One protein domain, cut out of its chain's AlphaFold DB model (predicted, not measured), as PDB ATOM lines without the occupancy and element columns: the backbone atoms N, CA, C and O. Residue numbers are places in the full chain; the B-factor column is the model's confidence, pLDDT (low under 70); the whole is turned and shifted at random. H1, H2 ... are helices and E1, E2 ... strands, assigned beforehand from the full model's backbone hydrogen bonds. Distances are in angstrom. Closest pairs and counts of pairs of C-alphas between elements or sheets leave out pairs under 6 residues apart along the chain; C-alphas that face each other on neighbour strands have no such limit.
ATOM      1  N   ASP A  27     -17.562 -40.239  34.686       93.00
ATOM      2  CA  ASP A  27     -16.161 -39.953  35.040       93.00
ATOM      3  C   ASP A  27     -15.920 -38.504  35.511       93.00
ATOM      4  O   ASP A  27     -14.915 -38.207  36.167       93.00
ATOM      5  N   PHE A  28     -16.839 -37.587  35.188       91.25
ATOM      6  CA  PHE A  28     -16.755 -36.178  35.570       91.25
ATOM      7  C   PHE A  28     -18.136 -35.560  35.805       91.25
ATOM      8  O   PHE A  28     -18.998 -35.614  34.929       91.25
ATOM      9  N   VAL A  29     -18.332 -34.919  36.959       89.06
ATOM     10  CA  VAL A  29     -19.543 -34.141  37.264       89.06
ATOM     11  C   VAL A  29     -19.168 -32.708  37.599       89.06
ATOM     12  O   VAL A  29     -18.198 -32.457  38.306       89.06
ATOM     13  N   TRP A  30     -19.958 -31.745  37.141       90.00
ATOM     14  CA  TRP A  30     -19.726 -30.352  37.483       90.00
ATOM     15  C   TRP A  30     -21.021 -29.580  37.665       90.00
ATOM     16  O   TRP A  30     -22.049 -29.905  37.072       90.00
ATOM     17  N   SER A  31     -20.961 -28.547  38.497       87.31
ATOM     18  CA  SER A  31     -22.051 -27.599  38.665       87.31
ATOM     19  C   SER A  31     -21.520 -26.210  38.994       87.31
ATOM     20  O   SER A  31     -20.602 -26.028  39.795       87.31
ATOM     21  N   THR A  32     -22.137 -25.206  38.384       90.00
ATOM     22  CA  THR A  32     -21.846 -23.800  38.655       90.00
ATOM     23  C   THR A  32     -23.124 -23.106  39.078       90.00
ATOM     24  O   THR A  32     -24.100 -23.117  38.328       90.00
ATOM     25  N   SER A  33     -23.119 -22.497  40.262       89.00
ATOM     26  CA  SER A  33     -24.251 -21.728  40.801       89.00
ATOM     27  C   SER A  33     -25.535 -22.545  40.980       89.00
ATOM     28  O   SER A  33     -26.614 -21.977  41.053       89.00
ATOM     29  N   LEU A  34     -25.450 -23.875  41.038       91.25
ATOM     30  CA  LEU A  34     -26.621 -24.723  41.260       91.25
ATOM     31  C   LEU A  34     -27.001 -24.740  42.743       91.25
ATOM     32  O   LEU A  34     -28.116 -24.394  43.125       91.25
ATOM     33  N   PHE A  35     -26.036 -25.083  43.596       91.44
ATOM     34  CA  PHE A  35     -26.258 -25.242  45.032       91.44
ATOM     35  C   PHE A  35     -26.552 -23.933  45.762       91.44
ATOM     36  O   PHE A  35     -27.019 -23.954  46.895       91.44
ATOM     37  N   THR A  36     -26.352 -22.793  45.103       91.75
ATOM     38  CA  THR A  36     -26.738 -21.477  45.626       91.75
ATOM     39  C   THR A  36     -28.248 -21.250  45.630       91.75
ATOM     40  O   THR A  36     -28.688 -20.196  46.075       91.75
ATOM     41  N   HIS A  37     -29.033 -22.213  45.145       93.06
ATOM     42  CA  HIS A  37     -30.493 -22.152  45.052       93.06
ATOM     43  C   HIS A  37     -31.178 -23.384  45.651       93.06
ATOM     44  O   HIS A  37     -32.348 -23.632  45.368       93.06
ATOM     45  N   MET A  38     -30.449 -24.168  46.449       92.69
ATOM     46  CA  MET A  38     -30.936 -25.415  47.032       92.69
ATOM     47  C   MET A  38     -30.822 -25.402  48.556       92.69
ATOM     48  O   MET A  38     -29.787 -25.031  49.110       92.69
ATOM     49  N   LEU A  39     -31.884 -25.834  49.233       92.94
ATOM     50  CA  LEU A  39     -31.887 -26.058  50.679       92.94
ATOM     51  C   LEU A  39     -30.957 -27.228  51.031       92.94
ATOM     52  O   LEU A  39     -30.761 -28.134  50.222       92.94
ATOM     53  N   ILE A  40     -30.411 -27.248  52.251       91.31
ATOM     54  CA  ILE A  40     -29.372 -28.217  52.649       91.31
ATOM     55  C   ILE A  40     -29.772 -29.685  52.407       91.31
ATOM     56  O   ILE A  40     -28.982 -30.458  51.870       91.31
ATOM     57  N   HIS A  41     -31.023 -30.057  52.685       90.62
ATOM     58  CA  HIS A  41     -31.528 -31.414  52.446       90.62
ATOM     59  C   HIS A  41     -31.637 -31.755  50.946       90.62
ATOM     60  O   HIS A  41     -31.386 -32.890  50.542       90.62
ATOM     61  N   GLN A  42     -31.944 -30.768  50.096       92.44
ATOM     62  CA  GLN A  42     -31.935 -30.933  48.641       92.44
ATOM     63  C   GLN A  42     -30.496 -31.094  48.129       92.44
ATOM     64  O   GLN A  42     -30.243 -31.945  47.279       92.44
ATOM     65  N   VAL A  43     -29.548 -30.311  48.665       91.00
ATOM     66  CA  VAL A  43     -28.110 -30.440  48.370       91.00
ATOM     67  C   VAL A  43     -27.621 -31.846  48.722       91.00
ATOM     68  O   VAL A  43     -26.948 -32.477  47.909       91.00
ATOM     69  N   ASP A  44     -28.004 -32.377  49.886       88.56
ATOM     70  CA  ASP A  44     -27.626 -33.725  50.322       88.56
ATOM     71  C   ASP A  44     -28.179 -34.830  49.415       88.56
ATOM     72  O   ASP A  44     -27.471 -35.812  49.143       88.56
ATOM     73  N   ASN A  45     -29.418 -34.692  48.925       90.44
ATOM     74  CA  ASN A  45     -29.951 -35.601  47.910       90.44
ATOM     75  C   ASN A  45     -29.125 -35.505  46.621       90.44
ATOM     76  O   ASN A  45     -28.627 -36.518  46.130       90.44
ATOM     77  N   TYR A  46     -28.899 -34.291  46.121       91.44
ATOM     78  CA  TYR A  46     -28.193 -34.060  44.863       91.44
ATOM     79  C   TYR A  46     -26.755 -34.590  44.888       91.44
ATOM     80  O   TYR A  46     -26.347 -35.303  43.976       91.44
ATOM     81  N   ILE A  47     -26.002 -34.323  45.962       90.38
ATOM     82  CA  ILE A  47     -24.655 -34.878  46.164       90.38
ATOM     83  C   ILE A  47     -24.715 -36.409  46.261       90.38
ATOM     84  O   ILE A  47     -23.832 -37.089  45.745       90.38
ATOM     85  N   GLY A  48     -25.764 -36.970  46.870       89.75
ATOM     86  CA  GLY A  48     -25.999 -38.416  46.883       89.75
ATOM     87  C   GLY A  48     -26.197 -39.003  45.484       89.75
ATOM     88  O   GLY A  48     -25.582 -40.014  45.157       89.75
ATOM     89  N   GLN A  49     -27.007 -38.354  44.646       93.56
ATOM     90  CA  GLN A  49     -27.219 -38.772  43.259       93.56
ATOM     91  C   GLN A  49     -25.948 -38.624  42.419       93.56
ATOM     92  O   GLN A  49     -25.622 -39.530  41.660       93.56
ATOM     93  N   MET A  50     -25.192 -37.536  42.599       92.62
ATOM     94  CA  MET A  50     -23.876 -37.361  41.978       92.62
ATOM     95  C   MET A  50     -22.923 -38.494  42.367       92.62
ATOM     96  O   MET A  50     -22.317 -39.101  41.494       92.62
ATOM     97  N   ALA A  51     -22.828 -38.818  43.659       90.31
ATOM     98  CA  ALA A  51     -21.971 -39.894  44.141       90.31
ATOM     99  C   ALA A  51     -22.381 -41.267  43.581       90.31
ATOM    100  O   ALA A  51     -21.507 -42.044  43.225       90.31
ATOM    101  N   ARG A  52     -23.688 -41.546  43.461       94.19
ATOM    102  CA  ARG A  52     -24.206 -42.797  42.882       94.19
ATOM    103  C   ARG A  52     -23.780 -42.982  41.424       94.19
ATOM    104  O   ARG A  52     -23.378 -44.071  41.033       94.19
ATOM    105  N   VAL A  53     -23.894 -41.933  40.611       95.56
ATOM    106  CA  VAL A  53     -23.608 -42.032  39.169       95.56
ATOM    107  C   VAL A  53     -22.116 -41.957  38.861       95.56
ATOM    108  O   VAL A  53     -21.694 -42.341  37.775       95.56
ATOM    109  N   MET A  54     -21.307 -41.448  39.790       92.75
ATOM    110  CA  MET A  54     -19.863 -41.318  39.627       92.75
ATOM    111  C   MET A  54     -19.154 -42.662  39.790       92.75
ATOM    112  O   MET A  54     -19.351 -43.375  40.770       92.75
ATOM    113  N   ARG A  55     -18.267 -42.986  38.846       93.06
ATOM    114  CA  ARG A  55     -17.339 -44.120  38.968       93.06
ATOM    115  C   ARG A  55     -16.343 -43.895  40.104       93.06
ATOM    116  O   ARG A  55     -16.019 -42.761  40.466       93.06
ATOM    117  N   SER A  56     -15.758 -44.981  40.604       87.69
ATOM    118  CA  SER A  56     -14.569 -44.884  41.456       87.69
ATOM    119  C   SER A  56     -13.442 -44.148  40.719       87.69
ATOM    120  O   SER A  56     -13.098 -44.497  39.591       87.69
ATOM    121  N   GLY A  57     -12.878 -43.113  41.345       85.44
ATOM    122  CA  GLY A  57     -11.847 -42.262  40.737       85.44
ATOM    123  C   GLY A  57     -12.373 -41.139  39.836       85.44
ATOM    124  O   GLY A  57     -11.567 -40.366  39.318       85.44
ATOM    125  N   ALA A  58     -13.693 -41.005  39.673       89.06
ATOM    126  CA  ALA A  58     -14.290 -39.871  38.980       89.06
ATOM    127  C   ALA A  58     -14.020 -38.550  39.719       89.06
ATOM    128  O   ALA A  58     -13.864 -38.508  40.944       89.06
ATOM    129  N   HIS A  59     -14.013 -37.452  38.969       87.31
ATOM    130  CA  HIS A  59     -13.789 -36.116  39.516       87.31
ATOM    131  C   HIS A  59     -15.095 -35.324  39.577       87.31
ATOM    132  O   HIS A  59     -15.964 -35.467  38.716       87.31
ATOM    133  N   CYS A  60     -15.226 -34.450  40.575       87.62
ATOM    134  CA  CYS A  60     -16.315 -33.484  40.619       87.62
ATOM    135  C   CYS A  60     -15.815 -32.056  40.834       87.62
ATOM    136  O   CYS A  60     -14.855 -31.821  41.571       87.62
ATOM    137  N   TRP A  61     -16.483 -31.097  40.193       89.31
ATOM    138  CA  TRP A  61     -16.225 -29.676  40.381       89.31
ATOM    139  C   TRP A  61     -17.514 -28.895  40.606       89.31
ATOM    140  O   TRP A  61     -18.318 -28.718  39.697       89.31
ATOM    141  N   ASN A  62     -17.696 -28.394  41.820       87.50
ATOM    142  CA  ASN A  62     -18.914 -27.704  42.213       87.50
ATOM    143  C   ASN A  62     -18.591 -26.361  42.855       87.50
ATOM    144  O   ASN A  62     -17.612 -26.244  43.596       87.50
ATOM    145  N   THR A  63     -19.453 -25.374  42.628       85.50
ATOM    146  CA  THR A  63     -19.385 -24.090  43.332       85.50
ATOM    147  C   THR A  63     -20.474 -23.970  44.394       85.50
ATOM    148  O   THR A  63     -21.609 -24.412  44.212       85.50
ATOM    149  N   TYR A  64     -20.109 -23.343  45.513       89.69
ATOM    150  CA  TYR A  64     -20.970 -23.116  46.671       89.69
ATOM    151  C   TYR A  64     -20.732 -21.715  47.226       89.69
ATOM    152  O   TYR A  64     -19.649 -21.148  47.067       89.69
ATOM    153  N   LEU A  65     -21.724 -21.192  47.941       91.25
ATOM    154  CA  LEU A  65     -21.527 -20.095  48.879       91.25
ATOM    155  C   LEU A  65     -21.403 -20.717  50.265       91.25
ATOM    156  O   LEU A  65     -22.364 -21.311  50.746       91.25
ATOM    157  N   ILE A  66     -20.216 -20.632  50.860       90.12
ATOM    158  CA  ILE A  66     -19.926 -21.202  52.177       90.12
ATOM    159  C   ILE A  66     -19.788 -20.072  53.195       90.12
ATOM    160  O   ILE A  66     -19.124 -19.070  52.936       90.12
ATOM    161  N   LEU A  67     -20.430 -20.255  54.342       89.88
ATOM    162  CA  LEU A  67     -20.387 -19.384  55.503       89.88
ATOM    163  C   LEU A  67     -19.452 -20.003  56.542       89.88
ATOM    164  O   LEU A  67     -19.868 -20.852  57.335       89.88
ATOM    165  N   ASP A  68     -18.193 -19.583  56.506       87.81
ATOM    166  CA  ASP A  68     -17.245 -19.759  57.604       87.81
ATOM    167  C   ASP A  68     -17.303 -18.553  58.563       87.81
ATOM    168  O   ASP A  68     -18.077 -17.609  58.368       87.81
ATOM    169  N   GLU A  69     -16.495 -18.575  59.623       89.81
ATOM    170  CA  GLU A  69     -16.456 -17.491  60.614       89.81
ATOM    171  C   GLU A  69     -16.141 -16.124  59.983       89.81
ATOM    172  O   GLU A  69     -16.716 -15.104  60.373       89.81
ATOM    173  N   VAL A  70     -15.265 -16.098  58.972       89.38
ATOM    174  CA  VAL A  70     -14.874 -14.869  58.272       89.38
ATOM    175  C   VAL A  70     -16.043 -14.333  57.450       89.38
ATOM    176  O   VAL A  70     -16.382 -13.153  57.557       89.38
ATOM    177  N   ALA A  71     -16.691 -15.187  56.659       89.62
ATOM    178  CA  ALA A  71     -17.839 -14.826  55.839       89.62
ATOM    179  C   ALA A  71     -19.004 -14.311  56.694       89.62
ATOM    180  O   ALA A  71     -19.615 -13.301  56.347       89.62
ATOM    181  N   LEU A  72     -19.272 -14.950  57.836       89.81
ATOM    182  CA  LEU A  72     -20.300 -14.507  58.779       89.81
ATOM    183  C   LEU A  72     -19.998 -13.108  59.322       89.81
ATOM    184  O   LEU A  72     -20.843 -12.221  59.229       89.81
ATOM    185  N   GLY A  73     -18.766 -12.875  59.785       90.50
ATOM    186  CA  GLY A  73     -18.351 -11.567  60.290       90.50
ATOM    187  C   GLY A  73     -18.377 -10.449  59.239       90.50
ATOM    188  O   GLY A  73     -18.495  -9.275  59.598       90.50
ATOM    189  N   LEU A  74     -18.262 -10.783  57.949       89.88
ATOM    190  CA  LEU A  74     -18.420  -9.833  56.845       89.88
ATOM    191  C   LEU A  74     -19.894  -9.563  56.530       89.88
ATOM    192  O   LEU A  74     -20.269  -8.401  56.393       89.88
ATOM    193  N   ILE A  75     -20.721 -10.607  56.438       88.56
ATOM    194  CA  ILE A  75     -22.152 -10.487  56.124       88.56
ATOM    195  C   ILE A  75     -22.889  -9.687  57.194       88.56
ATOM    196  O   ILE A  75     -23.703  -8.835  56.846       88.56
ATOM    197  N   ASP A  76     -22.554  -9.886  58.468       87.69
ATOM    198  CA  ASP A  76     -23.178  -9.169  59.588       87.69
ATOM    199  C   ASP A  76     -22.899  -7.651  59.563       87.69
ATOM    200  O   ASP A  76     -23.561  -6.883  60.259       87.69
ATOM    201  N   LYS A  77     -21.936  -7.200  58.747       88.69
ATOM    202  CA  LYS A  77     -21.614  -5.780  58.533       88.69
ATOM    203  C   LYS A  77     -22.238  -5.199  57.265       88.69
ATOM    204  O   LYS A  77     -22.124  -3.995  57.042       88.69
ATOM    205  N   LEU A  78     -22.820  -6.030  56.400       86.81
ATOM    206  CA  LEU A  78     -23.439  -5.567  55.163       86.81
ATOM    207  C   LEU A  78     -24.786  -4.907  55.458       86.81
ATOM    208  O   LEU A  78     -25.532  -5.337  56.335       86.81
ATOM    209  N   ASP A  79     -25.111  -3.881  54.677       81.50
ATOM    210  CA  ASP A  79     -26.460  -3.334  54.625       81.50
ATOM    211  C   ASP A  79     -27.333  -4.106  53.619       81.50
ATOM    212  O   ASP A  79     -26.846  -4.869  52.777       81.50
ATOM    213  N   GLY A  80     -28.645  -3.867  53.676       77.44
ATOM    214  CA  GLY A  80     -29.643  -4.536  52.838       77.44
ATOM    215  C   GLY A  80     -29.565  -4.270  51.335       77.44
ATOM    216  O   GLY A  80     -30.434  -4.731  50.602       77.44
ATOM    217  N   THR A  81     -28.569  -3.523  50.851       75.75
ATOM    218  CA  THR A  81     -28.445  -3.161  49.430       75.75
ATOM    219  C   THR A  81     -27.540  -4.108  48.644       75.75
ATOM    220  O   THR A  81     -27.493  -4.049  47.413       75.75
ATOM    221  N   LYS A  82     -26.783  -4.976  49.327       78.44
ATOM    222  CA  LYS A  82     -25.798  -5.859  48.692       78.44
ATOM    223  C   LYS A  82     -26.396  -7.225  48.385       78.44
ATOM    224  O   LYS A  82     -27.045  -7.828  49.226       78.44
ATOM    225  N   ARG A  83     -26.045  -7.787  47.222       73.50
ATOM    226  CA  ARG A  83     -26.424  -9.158  46.814       73.50
ATOM    227  C   ARG A  83     -26.027 -10.238  47.833       73.50
ATOM    228  O   ARG A  83     -26.634 -11.296  47.874       73.50
ATOM    229  N   TRP A  84     -24.988  -9.999  48.630       81.38
ATOM    230  CA  TRP A  84     -24.499 -10.950  49.635       81.38
ATOM    231  C   TRP A  84     -25.109 -10.740  51.024       81.38
ATOM    232  O   TRP A  84     -24.739 -11.440  51.961       81.38
ATOM    233  N   TYR A  85     -26.027  -9.782  51.172       87.12
ATOM    234  CA  TYR A  85     -26.734  -9.563  52.423       87.12
ATOM    235  C   TYR A  85     -27.728 -10.698  52.665       87.12
ATOM    236  O   TYR A  85     -28.762 -10.783  52.009       87.12
ATOM    237  N   MET A  86     -27.401 -11.586  53.602       92.00
ATOM    238  CA  MET A  86     -28.205 -12.759  53.949       92.00
ATOM    239  C   MET A  86     -28.557 -12.708  55.438       92.00
ATOM    240  O   MET A  86     -27.872 -13.334  56.253       92.00
ATOM    241  N   PRO A  87     -29.569 -11.914  55.826       92.38
ATOM    242  CA  PRO A  87     -29.852 -11.638  57.233       92.38
ATOM    243  C   PRO A  87     -30.563 -12.795  57.937       92.38
ATOM    244  O   PRO A  87     -30.564 -12.866  59.164       92.38
ATOM    245  N   TYR A  88     -31.187 -13.699  57.182       94.88
ATOM    246  CA  TYR A  88     -32.047 -14.723  57.752       94.88
ATOM    247  C   TYR A  88     -31.313 -16.052  57.845       94.88
ATOM    248  O   TYR A  88     -30.846 -16.586  56.843       94.88
ATOM    249  N   SER A  89     -31.239 -16.599  59.056       95.19
ATOM    250  CA  SER A  89     -30.740 -17.956  59.280       95.19
ATOM    251  C   SER A  89     -31.829 -18.985  59.000       95.19
ATOM    252  O   SER A  89     -32.973 -18.813  59.414       95.19
ATOM    253  N   ILE A  90     -31.447 -20.064  58.326       95.25
ATOM    254  CA  ILE A  90     -32.270 -21.246  58.068       95.25
ATOM    255  C   ILE A  90     -31.490 -22.503  58.468       95.25
ATOM    256  O   ILE A  90     -30.313 -22.427  58.838       95.25
ATOM    257  N   ASP A  91     -32.127 -23.668  58.379       93.25
ATOM    258  CA  ASP A  91     -31.403 -24.923  58.554       93.25
ATOM    259  C   ASP A  91     -30.274 -25.053  57.516       93.25
ATOM    260  O   ASP A  91     -30.469 -24.854  56.316       93.25
ATOM    261  N   GLY A  92     -29.066 -25.337  58.004       91.38
ATOM    262  CA  GLY A  92     -27.867 -25.495  57.185       91.38
ATOM    263  C   GLY A  92     -27.290 -24.227  56.539       91.38
ATOM    264  O   GLY A  92     -26.257 -24.353  55.885       91.38
ATOM    265  N   GLY A  93     -27.858 -23.025  56.723       93.88
ATOM    266  CA  GLY A  93     -27.330 -21.819  56.066       93.88
ATOM    267  C   GLY A  93     -28.015 -20.485  56.382       93.88
ATOM    268  O   GLY A  93     -28.701 -20.330  57.395       93.88
ATOM    269  N   ARG A  94     -27.829 -19.503  55.490       95.31
ATOM    270  CA  ARG A  94     -28.532 -18.210  55.483       95.31
ATOM    271  C   ARG A  94     -29.093 -17.861  54.101       95.31
ATOM    272  O   ARG A  94     -28.570 -18.317  53.083       95.31
ATOM    273  N   VAL A  95     -30.139 -17.032  54.086       95.19
ATOM    274  CA  VAL A  95     -30.868 -16.577  52.885       95.19
ATOM    275  C   VAL A  95     -31.101 -15.072  52.877       95.19
ATOM    276  O   VAL A  95     -31.067 -14.418  53.922       95.19
ATOM    277  N   GLN A  96     -31.382 -14.532  51.689       91.94
ATOM    278  CA  GLN A  96     -31.812 -13.139  51.521       91.94
ATOM    279  C   GLN A  96     -33.286 -12.911  51.871       91.94
ATOM    280  O   GLN A  96     -33.640 -11.841  52.357       91.94
ATOM    281  N   ASP A  97     -34.144 -13.899  51.606       92.31
ATOM    282  CA  ASP A  97     -35.599 -13.780  51.711       92.31
ATOM    283  C   ASP A  97     -36.203 -15.092  52.227       92.31
ATOM    284  O   ASP A  97     -36.014 -16.147  51.626       92.31
ATOM    285  N   LEU A  98     -36.944 -15.034  53.337       94.12
ATOM    286  CA  LEU A  98     -37.640 -16.192  53.907       94.12
ATOM    287  C   LEU A  98     -38.851 -16.636  53.075       94.12
ATOM    288  O   LEU A  98     -39.223 -17.805  53.135       94.12
ATOM    289  N   ALA A  99     -39.472 -15.732  52.312       93.00
ATOM    290  CA  ALA A  99     -40.592 -16.069  51.433       93.00
ATOM    291  C   ALA A  99     -40.124 -16.786  50.157       93.00
ATOM    292  O   ALA A  99     -40.892 -17.524  49.538       93.00
ATOM    293  N   ASN A 100     -38.861 -16.589  49.772       92.44
ATOM    294  CA  ASN A 100     -38.231 -17.259  48.644       92.44
ATOM    295  C   ASN A 100     -36.777 -17.649  48.974       92.44
ATOM    296  O   ASN A 100     -35.840 -17.062  48.418       92.44
ATOM    297  N   PRO A 101     -36.562 -18.640  49.862       92.38
ATOM    298  CA  PRO A 101     -35.227 -18.993  50.342       92.38
ATOM    299  C   PRO A 101     -34.312 -19.460  49.208       92.38
ATOM    300  O   PRO A 101     -33.135 -19.124  49.185       92.38
ATOM    301  N   GLU A 102     -34.866 -20.147  48.209       92.19
ATOM    302  CA  GLU A 102     -34.139 -20.654  47.040       92.19
ATOM    303  C   GLU A 102     -33.675 -19.544  46.074       92.19
ATOM    304  O   GLU A 102     -32.936 -19.819  45.127       92.19
ATOM    305  N   SER A 103     -34.057 -18.278  46.302       91.38
ATOM    306  CA  SER A 103     -33.543 -17.138  45.524       91.38
ATOM    307  C   SER A 103     -32.030 -16.992  45.647       91.38
ATOM    308  O   SER A 103     -31.358 -16.734  44.648       91.38
ATOM    309  N   GLN A 104     -31.491 -17.192  46.852       91.88
ATOM    310  CA  GLN A 104     -30.065 -17.332  47.101       91.88
ATOM    311  C   GLN A 104     -29.814 -17.895  48.504       91.88
ATOM    312  O   GLN A 104     -30.273 -17.331  49.497       91.88
ATOM    313  N   ILE A 105     -29.013 -18.957  48.572       93.44
ATOM    314  CA  ILE A 105     -28.654 -19.673  49.796       93.44
ATOM    315  C   ILE A 105     -27.130 -19.719  49.914       93.44
ATOM    316  O   ILE A 105     -26.434 -20.054  48.951       93.44
ATOM    317  N   ALA A 106     -26.614 -19.414  51.104       93.44
ATOM    318  CA  ALA A 106     -25.252 -19.753  51.503       93.44
ATOM    319  C   ALA A 106     -25.279 -20.761  52.652       93.44
ATOM    320  O   ALA A 106     -26.046 -20.606  53.598       93.44
ATOM    321  N   LEU A 107     -24.459 -21.804  52.562       92.31
ATOM    322  CA  LEU A 107     -24.443 -22.931  53.492       92.31
ATOM    323  C   LEU A 107     -23.409 -22.701  54.589       92.31
ATOM    324  O   LEU A 107     -22.305 -22.249  54.305       92.31
ATOM    325  N   TYR A 108     -23.721 -23.061  55.828       91.19
ATOM    326  CA  TYR A 108     -22.720 -23.096  56.893       91.19
ATOM    327  C   TYR A 108     -21.629 -24.122  56.583       91.19
ATOM    328  O   TYR A 108     -21.905 -25.227  56.101       91.19
ATOM    329  N   GLU A 109     -20.386 -23.767  56.897       86.06
ATOM    330  CA  GLU A 109     -19.271 -24.696  56.775       86.06
ATOM    331  C   GLU A 109     -19.527 -25.993  57.568       86.06
ATOM    332  O   GLU A 109     -20.046 -25.986  58.685       86.06
TER     333      GLU A 109
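What this domain is: This is residues 27 to 109 of the 131 residues of the protein "Methyltransf_11 domain-containing protein" of Rhodobacteraceae bacterium (UniProt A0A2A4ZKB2). The model is elongated, with two parts end to end: at one end helix H1 runs over a ribbon of two parallel strands, E1 and E2, and at the other end a small three-stranded sheet, E3 E4 E5, lies with the short helix H2 and the loop of residues 76 to 87. E5 lies nearest the mean of the C-alphas, and the first residues of H1 reach the small sheet. The printed part has 83 residues with two named helices and five named strands, in the order E1 H1 E2 H2 E3 E4 E5, and its class is mixed, helices and strands. It is only just loose, close to compact, with a radius of gyration of the C-alphas of 14.3 A and spans of 44 by 26 by 18 A.

Where its parts are: E1 is residues 27 to 31, 14.2 A long, and begins at C-alpha 27 at (-16.161, -39.953, 35.040). H1 is residues 40 to 53, 20.1 A long, ending at C-alpha 53 at (-23.608, -42.032, 39.169). E2 is residues 54 to 62, 13.9 A from first to last C-alpha, and bends by 119 degrees at residue 57. H2 is residues 69 to 75, 10.1 A. E3 is residues 88 to 90, E4 is residues 93 to 95, and E5 is residues 105 to 108, ending at C-alpha 108 at (-22.720, -23.096, 56.893).

How they stand to each other: E1 and E2 are parallel neighbours at 20 degrees, with N 29 and O 59 at 3.0 A and N 61 and O 29 at 2.9 A, within hydrogen-bond range. E1, H1 and E2 form a strand-helix-strand unit, two parallel neighbour strands with a helix between them in the chain, and its crossover is right-handed. The closest C-alphas of E1 and H1, those of Val 29 and Met 50, are 7.2 A apart. H1 only grazes the sheet of E3, E4 and E5 with its residues 40 to 43; the closest C-alphas of H1 and E5, those of Ile 40 and Leu 107, are 7.3 A apart. That sheet is a meander, each strand the antiparallel neighbour of the one before. The hairpin E3 and E4 has N 90 and O 93 at 2.9 A, and the hairpin E4 and E5 has N 94 and O 106 at 2.8 A, both within hydrogen-bond range. Residues 66 to 67 pair in parallel with residues 107 to 108 of E5. H2 only grazes this sheet with its residues 69 to 72, and H1 and H2 are apart. In H1 and H2 every O i to N i+4 pair is within hydrogen-bond range.

The domain as a whole: The two C-alphas farthest apart, those of Ser 56 and Asp 79, are 45.2 A apart. The printed part has no cut. The link from H2 to E3, 12 residues, is long. The mean pLDDT of the printed part is 90.0, and no printed residue is under 70.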